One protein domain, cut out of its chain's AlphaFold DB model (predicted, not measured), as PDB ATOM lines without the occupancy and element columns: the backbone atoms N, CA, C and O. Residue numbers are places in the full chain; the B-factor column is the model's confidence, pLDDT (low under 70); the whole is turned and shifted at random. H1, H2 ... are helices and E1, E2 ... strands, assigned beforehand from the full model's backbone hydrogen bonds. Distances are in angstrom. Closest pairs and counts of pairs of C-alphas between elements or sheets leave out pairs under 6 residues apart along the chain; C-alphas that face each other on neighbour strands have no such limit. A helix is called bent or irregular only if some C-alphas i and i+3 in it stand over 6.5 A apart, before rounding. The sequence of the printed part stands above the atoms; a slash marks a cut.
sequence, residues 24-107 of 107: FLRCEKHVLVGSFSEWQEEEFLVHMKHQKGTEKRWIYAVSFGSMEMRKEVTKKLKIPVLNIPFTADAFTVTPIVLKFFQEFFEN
ATOM      1  N   PHE A  24     184.914 178.701 128.711       88.94
ATOM      2  CA  PHE A  24     185.679 177.990 127.697       88.94
ATOM      3  C   PHE A  24     186.285 176.693 128.248       88.94
ATOM      4  O   PHE A  24     186.119 175.628 127.660       88.94
ATOM      5  N   LEU A  25     186.909 176.742 129.430       87.19
ATOM      6  CA  LEU A  25     187.546 175.576 130.048       87.19
ATOM      7  C   LEU A  25     186.565 174.471 130.482       87.19
ATOM      8  O   LEU A  25     187.012 173.365 130.785       87.19
ATOM      9  N   ARG A  26     185.247 174.724 130.483       88.75
ATOM     10  CA  ARG A  26     184.228 173.692 130.746       88.75
ATOM     11  C   ARG A  26     183.854 172.867 129.523       88.75
ATOM     12  O   ARG A  26     183.247 171.811 129.689       88.75
ATOM     13  N   CYS A  27     184.210 173.319 128.321       89.75
ATOM     14  CA  CYS A  27     184.076 172.509 127.117       89.75
ATOM     15  C   CYS A  27     184.956 171.253 127.209       89.75
ATOM     16  O   CYS A  27     186.003 171.249 127.859       89.75
ATOM     17  N   GLU A  28     184.527 170.175 126.554       89.12
ATOM     18  CA  GLU A  28     185.299 168.929 126.501       89.12
ATOM     19  C   GLU A  28     186.563 169.078 125.645       89.12
ATOM     20  O   GLU A  28     187.638 168.604 126.023       89.12
ATOM     21  N   LYS A  29     186.417 169.769 124.512       88.50
ATOM     22  CA  LYS A  29     187.484 170.130 123.583       88.50
ATOM     23  C   LYS A  29     187.608 171.652 123.516       88.50
ATOM     24  O   LYS A  29     186.607 172.367 123.500       88.50
ATOM     25  N   HIS A  30     188.844 172.128 123.460       88.88
ATOM     26  CA  HIS A  30     189.237 173.534 123.456       88.88
ATOM     27  C   HIS A  30     189.913 173.848 122.135       88.88
ATOM     28  O   HIS A  30     191.015 173.373 121.883       88.88
ATOM     29  N   VAL A  31     189.265 174.643 121.289       89.69
ATOM     30  CA  VAL A  31     189.812 175.009 119.980       89.69
ATOM     31  C   VAL A  31     190.324 176.437 120.064       89.69
ATOM     32  O   VAL A  31     189.535 177.368 120.213       89.69
ATOM     33  N   LEU A  32     191.642 176.613 119.988       87.56
ATOM     34  CA  LEU A  32     192.259 177.933 119.924       87.56
ATOM     35  C   LEU A  32     192.630 178.235 118.473       87.56
ATOM     36  O   LEU A  32     193.516 177.593 117.905       87.56
ATOM     37  N   VAL A  33     191.940 179.213 117.888       86.56
ATOM     38  CA  VAL A  33     192.190 179.672 116.520       86.56
ATOM     39  C   VAL A  33     193.032 180.941 116.564       86.56
ATOM     40  O   VAL A  33     192.623 181.939 117.152       86.56
ATOM     41  N   GLY A  34     194.206 180.900 115.941       80.38
ATOM     42  CA  GLY A  34     195.098 182.050 115.807       80.38
ATOM     43  C   GLY A  34     195.337 182.443 114.350       80.38
ATOM     44  O   GLY A  34     195.028 181.696 113.418       80.38
ATOM     45  N   SER A  35     195.951 183.609 114.153       74.56
ATOM     46  CA  SER A  35     196.635 183.944 112.904       74.56
ATOM     47  C   SER A  35     198.117 184.140 113.211       74.56
ATOM     48  O   SER A  35     198.460 184.743 114.225       74.56
ATOM     49  N   PHE A  36     199.014 183.632 112.366       67.12
ATOM     50  CA  PHE A  36     200.454 183.844 112.545       67.12
ATOM     51  C   PHE A  36     200.908 185.186 111.963       67.12
ATOM     52  O   PHE A  36     201.861 185.248 111.189       67.12
ATOM     53  N   SER A  37     200.208 186.268 112.298       65.00
ATOM     54  CA  SER A  37     200.810 187.598 112.198       65.00
ATOM     55  C   SER A  37     201.834 187.749 113.331       65.00
ATOM     56  O   SER A  37     201.610 187.224 114.421       65.00
ATOM     57  N   GLU A  38     202.961 188.429 113.091       56.00
ATOM     58  CA  GLU A  38     204.069 188.543 114.067       56.00
ATOM     59  C   GLU A  38     203.600 189.017 115.457       56.00
ATOM     60  O   GLU A  38     204.098 188.552 116.476       56.00
ATOM     61  N   TRP A  39     202.568 189.864 115.507       54.44
ATOM     62  CA  TRP A  39     201.985 190.387 116.747       54.44
ATOM     63  C   TRP A  39     201.087 189.394 117.504       54.44
ATOM     64  O   TRP A  39     200.855 189.575 118.695       54.44
ATOM     65  N   GLN A  40     200.573 188.353 116.843       61.44
ATOM     66  CA  GLN A  40     199.682 187.352 117.445       61.44
ATOM     67  C   GLN A  40     200.394 186.034 117.785       61.44
ATOM     68  O   GLN A  40     199.856 185.232 118.550       61.44
ATOM     69  N   GLU A  41     201.608 185.806 117.268       65.69
ATOM     70  CA  GLU A  41     202.398 184.609 117.583       65.69
ATOM     71  C   GLU A  41     202.729 184.550 119.082       65.69
ATOM     72  O   GLU A  41     202.501 183.523 119.718       65.69
ATOM     73  N   GLU A  42     203.205 185.643 119.684       68.69
ATOM     74  CA  GLU A  42     203.635 185.636 121.088       68.69
ATOM     75  C   GLU A  42     202.494 185.342 122.070       68.69
ATOM     76  O   GLU A  42     202.655 184.505 122.961       68.69
ATOM     77  N   GLU A  43     201.324 185.957 121.885       72.75
ATOM     78  CA  GLU A  43     200.148 185.688 122.724       72.75
ATOM     79  C   GLU A  43     199.691 184.230 122.594       72.75
ATOM     80  O   GLU A  43     199.422 183.559 123.596       72.75
ATOM     81  N   PHE A  44     199.688 183.698 121.369       72.25
ATOM     82  CA  PHE A  44     199.352 182.302 121.104       72.25
ATOM     83  C   PHE A  44     200.325 181.343 121.811       72.25
ATOM     84  O   PHE A  44     199.904 180.410 122.503       72.25
ATOM     85  N   LEU A  45     201.633 181.617 121.728       70.75
ATOM     86  CA  LEU A  45     202.679 180.851 122.411       70.75
ATOM     87  C   LEU A  45     202.537 180.909 123.942       70.75
ATOM     88  O   LEU A  45     202.775 179.905 124.625       70.75
ATOM     89  N   VAL A  46     202.165 182.066 124.499       72.62
ATOM     90  CA  VAL A  46     201.927 182.231 125.940       72.62
ATOM     91  C   VAL A  46     200.761 181.357 126.382       72.62
ATOM     92  O   VAL A  46     200.922 180.595 127.339       72.62
ATOM     93  N   HIS A  47     199.625 181.391 125.682       70.69
ATOM     94  CA  HIS A  47     198.465 180.564 126.026       70.69
ATOM     95  C   HIS A  47     198.797 179.076 126.046       70.69
ATOM     96  O   HIS A  47     198.389 178.359 126.959       70.69
ATOM     97  N   MET A  48     199.614 178.629 125.104       69.69
ATOM     98  CA  MET A  48     200.017 177.237 124.998       69.69
ATOM     99  C   MET A  48     200.921 176.741 126.124       69.69
ATOM    100  O   MET A  48     200.747 175.628 126.622       69.69
ATOM    101  N   LYS A  49     201.897 177.552 126.549       67.44
ATOM    102  CA  LYS A  49     202.857 177.155 127.595       67.44
ATOM    103  C   LYS A  49     202.187 176.880 128.945       67.44
ATOM    104  O   LYS A  49     202.739 176.126 129.745       67.44
ATOM    105  N   HIS A  50     201.008 177.454 129.181       64.75
ATOM    106  CA  HIS A  50     200.256 177.313 130.428       64.75
ATOM    107  C   HIS A  50     199.411 176.025 130.514       64.75
ATOM    108  O   HIS A  50     198.794 175.793 131.549       64.75
ATOM    109  N   GLN A  51     199.396 175.167 129.481       64.44
ATOM    110  CA  GLN A  51     198.454 174.035 129.373       64.44
ATOM    111  C   GLN A  51     199.086 172.637 129.523       64.44
ATOM    112  O   GLN A  51     198.541 171.640 129.042       64.44
ATOM    113  N   LYS A  52     200.235 172.518 130.203       57.72
ATOM    114  CA  LYS A  52     200.896 171.215 130.417       57.72
ATOM    115  C   LYS A  52     199.973 170.231 131.153       57.72
ATOM    116  O   LYS A  52     199.464 170.543 132.225       57.72
ATOM    117  N   GLY A  53     199.791 169.030 130.592       59.62
ATOM    118  CA  GLY A  53     198.992 167.948 131.190       59.62
ATOM    119  C   GLY A  53     197.533 167.847 130.724       59.62
ATOM    120  O   GLY A  53     196.869 166.872 131.066       59.62
ATOM    121  N   THR A  54     197.033 168.787 129.909       65.25
ATOM    122  CA  THR A  54     195.678 168.726 129.308       65.25
ATOM    123  C   THR A  54     195.697 168.568 127.785       65.25
ATOM    124  O   THR A  54     194.673 168.725 127.130       65.25
ATOM    125  N   GLU A  55     196.845 168.194 127.218       66.81
ATOM    126  CA  GLU A  55     197.168 168.247 125.783       66.81
ATOM    127  C   GLU A  55     196.108 167.616 124.860       66.81
ATOM    128  O   GLU A  55     195.802 168.185 123.821       66.81
ATOM    129  N   LYS A  56     195.460 166.512 125.263       68.00
ATOM    130  CA  LYS A  56     194.413 165.832 124.465       68.00
ATOM    131  C   LYS A  56     193.087 166.601 124.336       68.00
ATOM    132  O   LYS A  56     192.223 166.212 123.547       68.00
ATOM    133  N   ARG A  57     192.887 167.642 125.150       82.06
ATOM    134  CA  ARG A  57     191.702 168.511 125.095       82.06
ATOM    135  C   ARG A  57     191.903 169.714 124.182       82.06
ATOM    136  O   ARG A  57     190.913 170.288 123.747       82.06
ATOM    137  N   TRP A  58     193.147 170.072 123.876       84.94
ATOM    138  CA  TRP A  58     193.462 171.274 123.115       84.94
ATOM    139  C   TRP A  58     193.678 170.970 121.639       84.94
ATOM    140  O   TRP A  58     194.506 170.140 121.275       84.94
ATOM    141  N   ILE A  59     192.969 171.710 120.797       86.75
ATOM    142  CA  ILE A  59     193.140 171.741 119.352       86.75
ATOM    143  C   ILE A  59     193.625 173.143 118.997       86.75
ATOM    144  O   ILE A  59     192.956 174.141 119.262       86.75
ATOM    145  N   TYR A  60     194.800 173.215 118.387       84.38
ATOM    146  CA  TYR A  60     195.383 174.467 117.924       84.38
ATOM    147  C   TYR A  60     195.200 174.550 116.422       84.38
ATOM    148  O   TYR A  60     195.617 173.644 115.702       84.38
ATOM    149  N   ALA A  61     194.572 175.620 115.951       86.00
ATOM    150  CA  ALA A  61     194.302 175.815 114.539       86.00
ATOM    151  C   ALA A  61     194.735 177.211 114.094       86.00
ATOM    152  O   ALA A  61     194.624 178.180 114.845       86.00
ATOM    153  N   VAL A  62     195.208 177.321 112.857       83.81
ATOM    154  CA  VAL A  62     195.578 178.610 112.269       83.81
ATOM    155  C   VAL A  62     194.869 178.872 110.960       83.81
ATOM    156  O   VAL A  62     194.794 177.997 110.099       83.81
ATOM    157  N   SER A  63     194.355 180.093 110.820       78.50
ATOM    158  CA  SER A  63     193.635 180.553 109.628       78.50
ATOM    159  C   SER A  63     194.537 181.232 108.599       78.50
ATOM    160  O   SER A  63     194.195 181.288 107.420       78.50
ATOM    161  N   PHE A  64     195.700 181.739 109.021       69.75
ATOM    162  CA  PHE A  64     196.607 182.489 108.157       69.75
ATOM    163  C   PHE A  64     198.071 182.379 108.605       69.75
ATOM    164  O   PHE A  64     198.361 182.221 109.791       69.75
ATOM    165  N   GLY A  65     198.992 182.473 107.641       66.12
ATOM    166  CA  GLY A  65     200.444 182.376 107.837       66.12
ATOM    167  C   GLY A  65     201.120 181.623 106.689       66.12
ATOM    168  O   GLY A  65     200.509 180.715 106.113       66.12
ATOM    169  N   SER A  66     202.362 181.983 106.353       67.75
ATOM    170  CA  SER A  66     203.144 181.300 105.311       67.75
ATOM    171  C   SER A  66     203.497 179.862 105.712       67.75
ATOM    172  O   SER A  66     203.407 179.485 106.884       67.75
ATOM    173  N   MET A  67     203.900 179.029 104.748       69.94
ATOM    174  CA  MET A  67     204.333 177.659 105.047       69.94
ATOM    175  C   MET A  67     205.561 177.649 105.972       69.94
ATOM    176  O   MET A  67     205.681 176.781 106.837       69.94
ATOM    177  N   GLU A  68     206.447 178.624 105.802       70.62
ATOM    178  CA  GLU A  68     207.662 178.833 106.584       70.62
ATOM    179  C   GLU A  68     207.312 179.127 108.044       70.62
ATOM    180  O   GLU A  68     207.746 178.394 108.934       70.62
ATOM    181  N   MET A  69     206.424 180.097 108.278       69.25
ATOM    182  CA  MET A  69     205.947 180.476 109.612       69.25
ATOM    183  C   MET A  69     205.320 179.279 110.340       69.25
ATOM    184  O   MET A  69     205.609 179.004 111.502       69.25
ATOM    185  N   ARG A  70     204.520 178.473 109.627       71.38
ATOM    186  CA  ARG A  70     203.890 177.265 110.187       71.38
ATOM    187  C   ARG A  70     204.912 176.218 110.621       71.38
ATOM    188  O   ARG A  70     204.755 175.611 111.683       71.38
ATOM    189  N   LYS A  71     205.950 175.986 109.807       74.56
ATOM    190  CA  LYS A  71     207.032 175.044 110.137       74.56
ATOM    191  C   LYS A  71     207.793 175.507 111.369       74.56
ATOM    192  O   LYS A  71     208.086 174.687 112.240       74.56
ATOM    193  N   GLU A  72     208.085 176.800 111.460       74.50
ATOM    194  CA  GLU A  72     208.765 177.369 112.619       74.50
ATOM    195  C   GLU A  72     207.934 177.236 113.887       74.50
ATOM    196  O   GLU A  72     208.440 176.735 114.891       74.50
ATOM    197  N   VAL A  73     206.654 177.595 113.835       70.44
ATOM    198  CA  VAL A  73     205.763 177.521 114.993       70.44
ATOM    199  C   VAL A  73     205.576 176.073 115.457       70.44
ATOM    200  O   VAL A  73     205.771 175.780 116.637       70.44
ATOM    201  N   THR A  74     205.328 175.135 114.538       71.81
ATOM    202  CA  THR A  74     205.223 173.699 114.866       71.81
ATOM    203  C   THR A  74     206.515 173.177 115.507       71.81
ATOM    204  O   THR A  74     206.479 172.460 116.510       71.81
ATOM    205  N   LYS A  75     207.681 173.581 114.981       76.06
ATOM    206  CA  LYS A  75     208.994 173.199 115.521       76.06
ATOM    207  C   LYS A  75     209.253 173.796 116.908       76.06
ATOM    208  O   LYS A  75     209.765 173.090 117.777       76.06
ATOM    209  N   LYS A  76     208.914 175.073 117.121       69.94
ATOM    210  CA  LYS A  76     209.061 175.775 118.409       69.94
ATOM    211  C   LYS A  76     208.169 175.149 119.480       69.94
ATOM    212  O   LYS A  76     208.599 174.985 120.620       69.94
ATOM    213  N   LEU A  77     206.943 174.792 119.108       67.25
ATOM    214  CA  LEU A  77     205.907 174.366 120.042       67.25
ATOM    215  C   LEU A  77     205.875 172.871 120.319       67.25
ATOM    216  O   LEU A  77     205.388 172.473 121.374       67.25
ATOM    217  N   LYS A  78     206.402 172.054 119.401       73.81
ATOM    218  CA  LYS A  78     206.405 170.586 119.493       73.81
ATOM    219  C   LYS A  78     205.013 169.972 119.690       73.81
ATOM    220  O   LYS A  78     204.910 168.860 120.197       73.81
ATOM    221  N   ILE A  79     203.964 170.674 119.275       72.69
ATOM    222  CA  ILE A  79     202.596 170.164 119.272       72.69
ATOM    223  C   ILE A  79     201.992 170.278 117.867       72.69
ATOM    224  O   ILE A  79     202.399 171.159 117.102       72.69
ATOM    225  N   PRO A  80     201.035 169.406 117.509       75.75
ATOM    226  CA  PRO A  80     200.322 169.515 116.244       75.75
ATOM    227  C   PRO A  80     199.515 170.816 116.175       75.75
ATOM    228  O   PRO A  80     198.794 171.158 117.111       75.75
ATOM    229  N   VAL A  81     199.622 171.522 115.050       80.44
ATOM    230  CA  VAL A  81     198.796 172.693 114.737       80.44
ATOM    231  C   VAL A  81     198.084 172.428 113.417       80.44
ATOM    232  O   VAL A  81     198.731 172.198 112.394       80.44
ATOM    233  N   LEU A  82     196.753 172.446 113.441       85.69
ATOM    234  CA  LEU A  82     195.924 172.252 112.261       85.69
ATOM    235  C   LEU A  82     195.923 173.516 111.404       85.69
ATOM    236  O   LEU A  82     195.806 174.636 111.902       85.69
ATOM    237  N   ASN A  83     196.015 173.338 110.091       84.62
ATOM    238  CA  ASN A  83     195.928 174.455 109.168       84.62
ATOM    239  C   ASN A  83     194.536 174.537 108.551       84.62
ATOM    240  O   ASN A  83     194.184 173.695 107.723       84.62
ATOM    241  N   ILE A  84     193.796 175.591 108.886       87.81
ATOM    242  CA  ILE A  84     192.489 175.851 108.291       87.81
ATOM    243  C   ILE A  84     192.714 176.221 106.815       87.81
ATOM    244  O   ILE A  84     193.516 177.113 106.511       87.81
ATOM    245  N   PRO A  85     192.076 175.519 105.865       86.88
ATOM    246  CA  PRO A  85     192.187 175.861 104.457       86.88
ATOM    247  C   PRO A  85     191.483 177.186 104.170       86.88
ATOM    248  O   PRO A  85     190.407 177.462 104.696       86.88
ATOM    249  N   PHE A  86     192.078 177.996 103.296       83.50
ATOM    250  CA  PHE A  86     191.423 179.203 102.814       83.50
ATOM    251  C   PHE A  86     190.239 178.835 101.914       83.50
ATOM    252  O   PHE A  86     190.391 178.074 100.954       83.50
ATOM    253  N   THR A  87     189.081 179.418 102.200       82.31
ATOM    254  CA  THR A  87     187.861 179.286 101.402       82.31
ATOM    255  C   THR A  87     187.349 180.677 101.053       82.31
ATOM    256  O   THR A  87     187.007 181.447 101.947       82.31
ATOM    257  N   ALA A  88     187.293 181.008  99.760       81.75
ATOM    258  CA  ALA A  88     186.744 182.290  99.303       81.75
ATOM    259  C   ALA A  88     185.215 182.366  99.467       81.75
ATOM    260  O   ALA A  88     184.661 183.451  99.601       81.75
ATOM    261  N   ASP A  89     184.556 181.207  99.468       84.75
ATOM    262  CA  ASP A  89     183.127 181.038  99.701       84.75
ATOM    263  C   ASP A  89     182.913 180.030 100.837       84.75
ATOM    264  O   ASP A  89     183.501 178.948 100.827       84.75
ATOM    265  N   ALA A  90     182.068 180.386 101.806       82.88
ATOM    266  CA  ALA A  90     181.780 179.571 102.985       82.88
ATOM    267  C   ALA A  90     180.873 178.365 102.683       82.88
ATOM    268  O   ALA A  90     180.803 177.440 103.490       82.88
ATOM    269  N   PHE A  91     180.187 178.360 101.535       86.50
ATOM    270  CA  PHE A  91     179.300 177.264 101.133       86.50
ATOM    271  C   PHE A  91     179.997 176.218 100.254       86.50
ATOM    272  O   PHE A  91     179.508 175.095 100.113       86.50
ATOM    273  N   THR A  92     181.155 176.550  99.684       87.31
ATOM    274  CA  THR A  92     181.907 175.641  98.821       87.31
ATOM    275  C   THR A  92     182.705 174.635  99.648       87.31
ATOM    276  O   THR A  92     183.718 174.958 100.270       87.31
ATOM    277  N   VAL A  93     182.300 173.367  99.580       88.44
ATOM    278  CA  VAL A  93     183.058 172.254 100.160       88.44
ATOM    279  C   VAL A  93     184.007 171.685  99.109       88.44
ATOM    280  O   VAL A  93     183.587 171.051  98.144       88.44
ATOM    281  N   THR A  94     185.308 171.895  99.304       91.06
ATOM    282  CA  THR A  94     186.353 171.255  98.492       91.06
ATOM    283  C   THR A  94     186.880 169.994  99.185       91.06
ATOM    284  O   THR A  94     186.743 169.866 100.405       91.06
ATOM    285  N   PRO A  95     187.560 169.077  98.470       93.12
ATOM    286  CA  PRO A  95     188.216 167.929  99.102       93.12
ATOM    287  C   PRO A  95     189.209 168.318 100.209       93.12
ATOM    288  O   PRO A  95     189.363 167.587 101.183       93.12
ATOM    289  N   ILE A  96     189.853 169.484 100.089       90.00
ATOM    290  CA  ILE A  96     190.785 170.006 101.099       90.00
ATOM    291  C   ILE A  96     190.026 170.399 102.373       90.00
ATOM    292  O   ILE A  96     190.461 170.063 103.472       90.00
ATOM    293  N   VAL A  97     188.880 171.074 102.229       90.12
ATOM    294  CA  VAL A  97     188.003 171.443 103.355       90.12
ATOM    295  C   VAL A  97     187.445 170.194 104.034       90.12
ATOM    296  O   VAL A  97     187.477 170.099 105.258       90.12
ATOM    297  N   LEU A  98     186.996 169.208 103.251       90.88
ATOM    298  CA  LEU A  98     186.486 167.944 103.780       90.88
ATOM    299  C   LEU A  98     187.557 167.206 104.598       90.88
ATOM    300  O   LEU A  98     187.293 166.791 105.724       90.88
ATOM    301  N   LYS A  99     188.776 167.101 104.054       90.12
ATOM    302  CA  LYS A  99     189.911 166.465 104.731       90.12
ATOM    303  C   LYS A  99     190.272 167.176 106.038       90.12
ATOM    304  O   LYS A  99     190.499 166.511 107.041       90.12
ATOM    305  N   PHE A 100     190.280 168.512 106.042       88.94
ATOM    306  CA  PHE A 100     190.527 169.287 107.260       88.94
ATOM    307  C   PHE A 100     189.523 168.944 108.365       88.94
ATOM    308  O   PHE A 100     189.927 168.707 109.499       88.94
ATOM    309  N   PHE A 101     188.224 168.892 108.053       87.81
ATOM    310  CA  PHE A 101     187.213 168.595 109.068       87.81
ATOM    311  C   PHE A 101     187.259 167.144 109.558       87.81
ATOM    312  O   PHE A 101     187.014 166.917 110.738       87.81
ATOM    313  N   GLN A 102     187.613 166.177 108.704       88.62
ATOM    314  CA  GLN A 102     187.863 164.797 109.143       88.62
ATOM    315  C   GLN A 102     188.970 164.756 110.199       88.62
ATOM    316  O   GLN A 102     188.741 164.277 111.305       88.62
ATOM    317  N   GLU A 103     190.119 165.372 109.908       86.06
ATOM    318  CA  GLU A 103     191.216 165.479 110.872       86.06
ATOM    319  C   GLU A 103     190.769 166.227 112.140       86.06
ATOM    320  O   GLU A 103     191.032 165.780 113.251       86.06
ATOM    321  N   PHE A 104     190.043 167.337 112.003       84.94
ATOM    322  CA  PHE A 104     189.586 168.148 113.133       84.94
ATOM    323  C   PHE A 104     188.687 167.380 114.117       84.94
ATOM    324  O   PHE A 104     188.840 167.550 115.325       84.94
ATOM    325  N   PHE A 105     187.768 166.543 113.624       81.12
ATOM    326  CA  PHE A 105     186.840 165.782 114.471       81.12
ATOM    327  C   PHE A 105     187.400 164.442 114.975       81.12
ATOM    328  O   PHE A 105     186.871 163.901 115.944       81.12
ATOM    329  N   GLU A 106     188.452 163.908 114.351       78.75
ATOM    330  CA  GLU A 106     189.110 162.662 114.775       78.75
ATOM    331  C   GLU A 106     190.125 162.855 115.925       78.75
ATOM    332  O   GLU A 106     190.536 161.870 116.542       78.75
ATOM    333  N   ASN A 107     190.515 164.103 116.237       61.59
ATOM    334  CA  ASN A 107     191.478 164.459 117.299       61.59
ATOM    335  C   ASN A 107     190.884 164.511 118.720       61.59
ATOM    336  O   ASN A 107     189.794 165.080 118.949       61.59
TER     337      ASN A 107
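Overview. This is residues 24 to 107 of the 107 residues of an uncharacterized protein of Clostridium sp. AM58-1XD (UniProt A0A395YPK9). A short ribbon of two parallel strands, E1 and E2, runs through the middle of the domain, with H1 and H2 towards one end of the longest axis and H3 off towards the other, separate from both. A long link from H2 to H3 runs beside E2, where residues 82 to 83 pair briefly with it, and then swings outward, so that residues 88 to 93 stick out before H3. The printed part has 84 residues with three named helices and two named strands, in the order E1, H1, E2, H2, H3; the sheet has the order E1, E2, parallel, and the class is mixed, helices and strands. The whole is compact, with a radius of gyration of the C-alphas of 13.4 A, and rounded, spanning 37 by 30 by 20 A.

Arrangement. E1, residues 30 to 35, and E2, residues 58 to 64, are parallel neighbours with 23 degrees between their directions. The C-alphas of His 30 and Trp 58 face each other at 4.8 A. N 32 and O 59 are 2.9 A apart and N 61 and O 32 are 3.0 A apart, both within hydrogen-bond range. Outside the named strands, residues 61 to 62 of E2 pair with residues 82 to 83, parallel. H1, residues 38 to 49, joins the strands in a strand-helix-strand unit, two parallel neighbour strands with a helix between them in the chain, and its crossover is right-handed. The closest C-alphas of E1 and H1 are those of Gly 34 and Phe 44, 6.8 A apart. H2, residues 67 to 77, is close to H1 but not clearly touching: their closest C-alphas, of Leu 45 and Leu 77, are 7.6 A apart. H1 and H2 run the same way at a shallow tilt of 29 degrees. H3, residues 95 to 106, is apart from E1, H1 and H2, and only just apart from E2, at 8.0 A. In H2 and H3 every O i to N i+4 pair is within hydrogen-bond range; in H1, 6 of 8 are.

Along the chain. E1 begins at C-alpha 30, (189.237, 173.534, 123.456), and measures 16.6 A from first to last C-alpha. E2 measures 19.0 A and ends at C-alpha 64, (196.607, 182.489, 108.157). H1 measures 17.7 A and is irregular, but only just: C-alphas 39 and 42 are 6.6 A apart. H2 measures 15.4 A. H3 measures 16.6 A and ends at C-alpha 106, (189.110, 162.662, 114.775).

Size, cuts and confidence. The two C-alphas farthest apart are those of Gly 53 and Asp 89, at 37.6 A. The printed part has no cut, and residue 107 is the chain's last. The links E1 to H1 and E2 to H2 are tight, H1 to E2 is short with 8 residues, and H2 to H3 is long with 17. The mean pLDDT of the printed part is 77.7; it is under 70 at 24 residues, among them 36 to 42, 48 to 56 and 64 to 67.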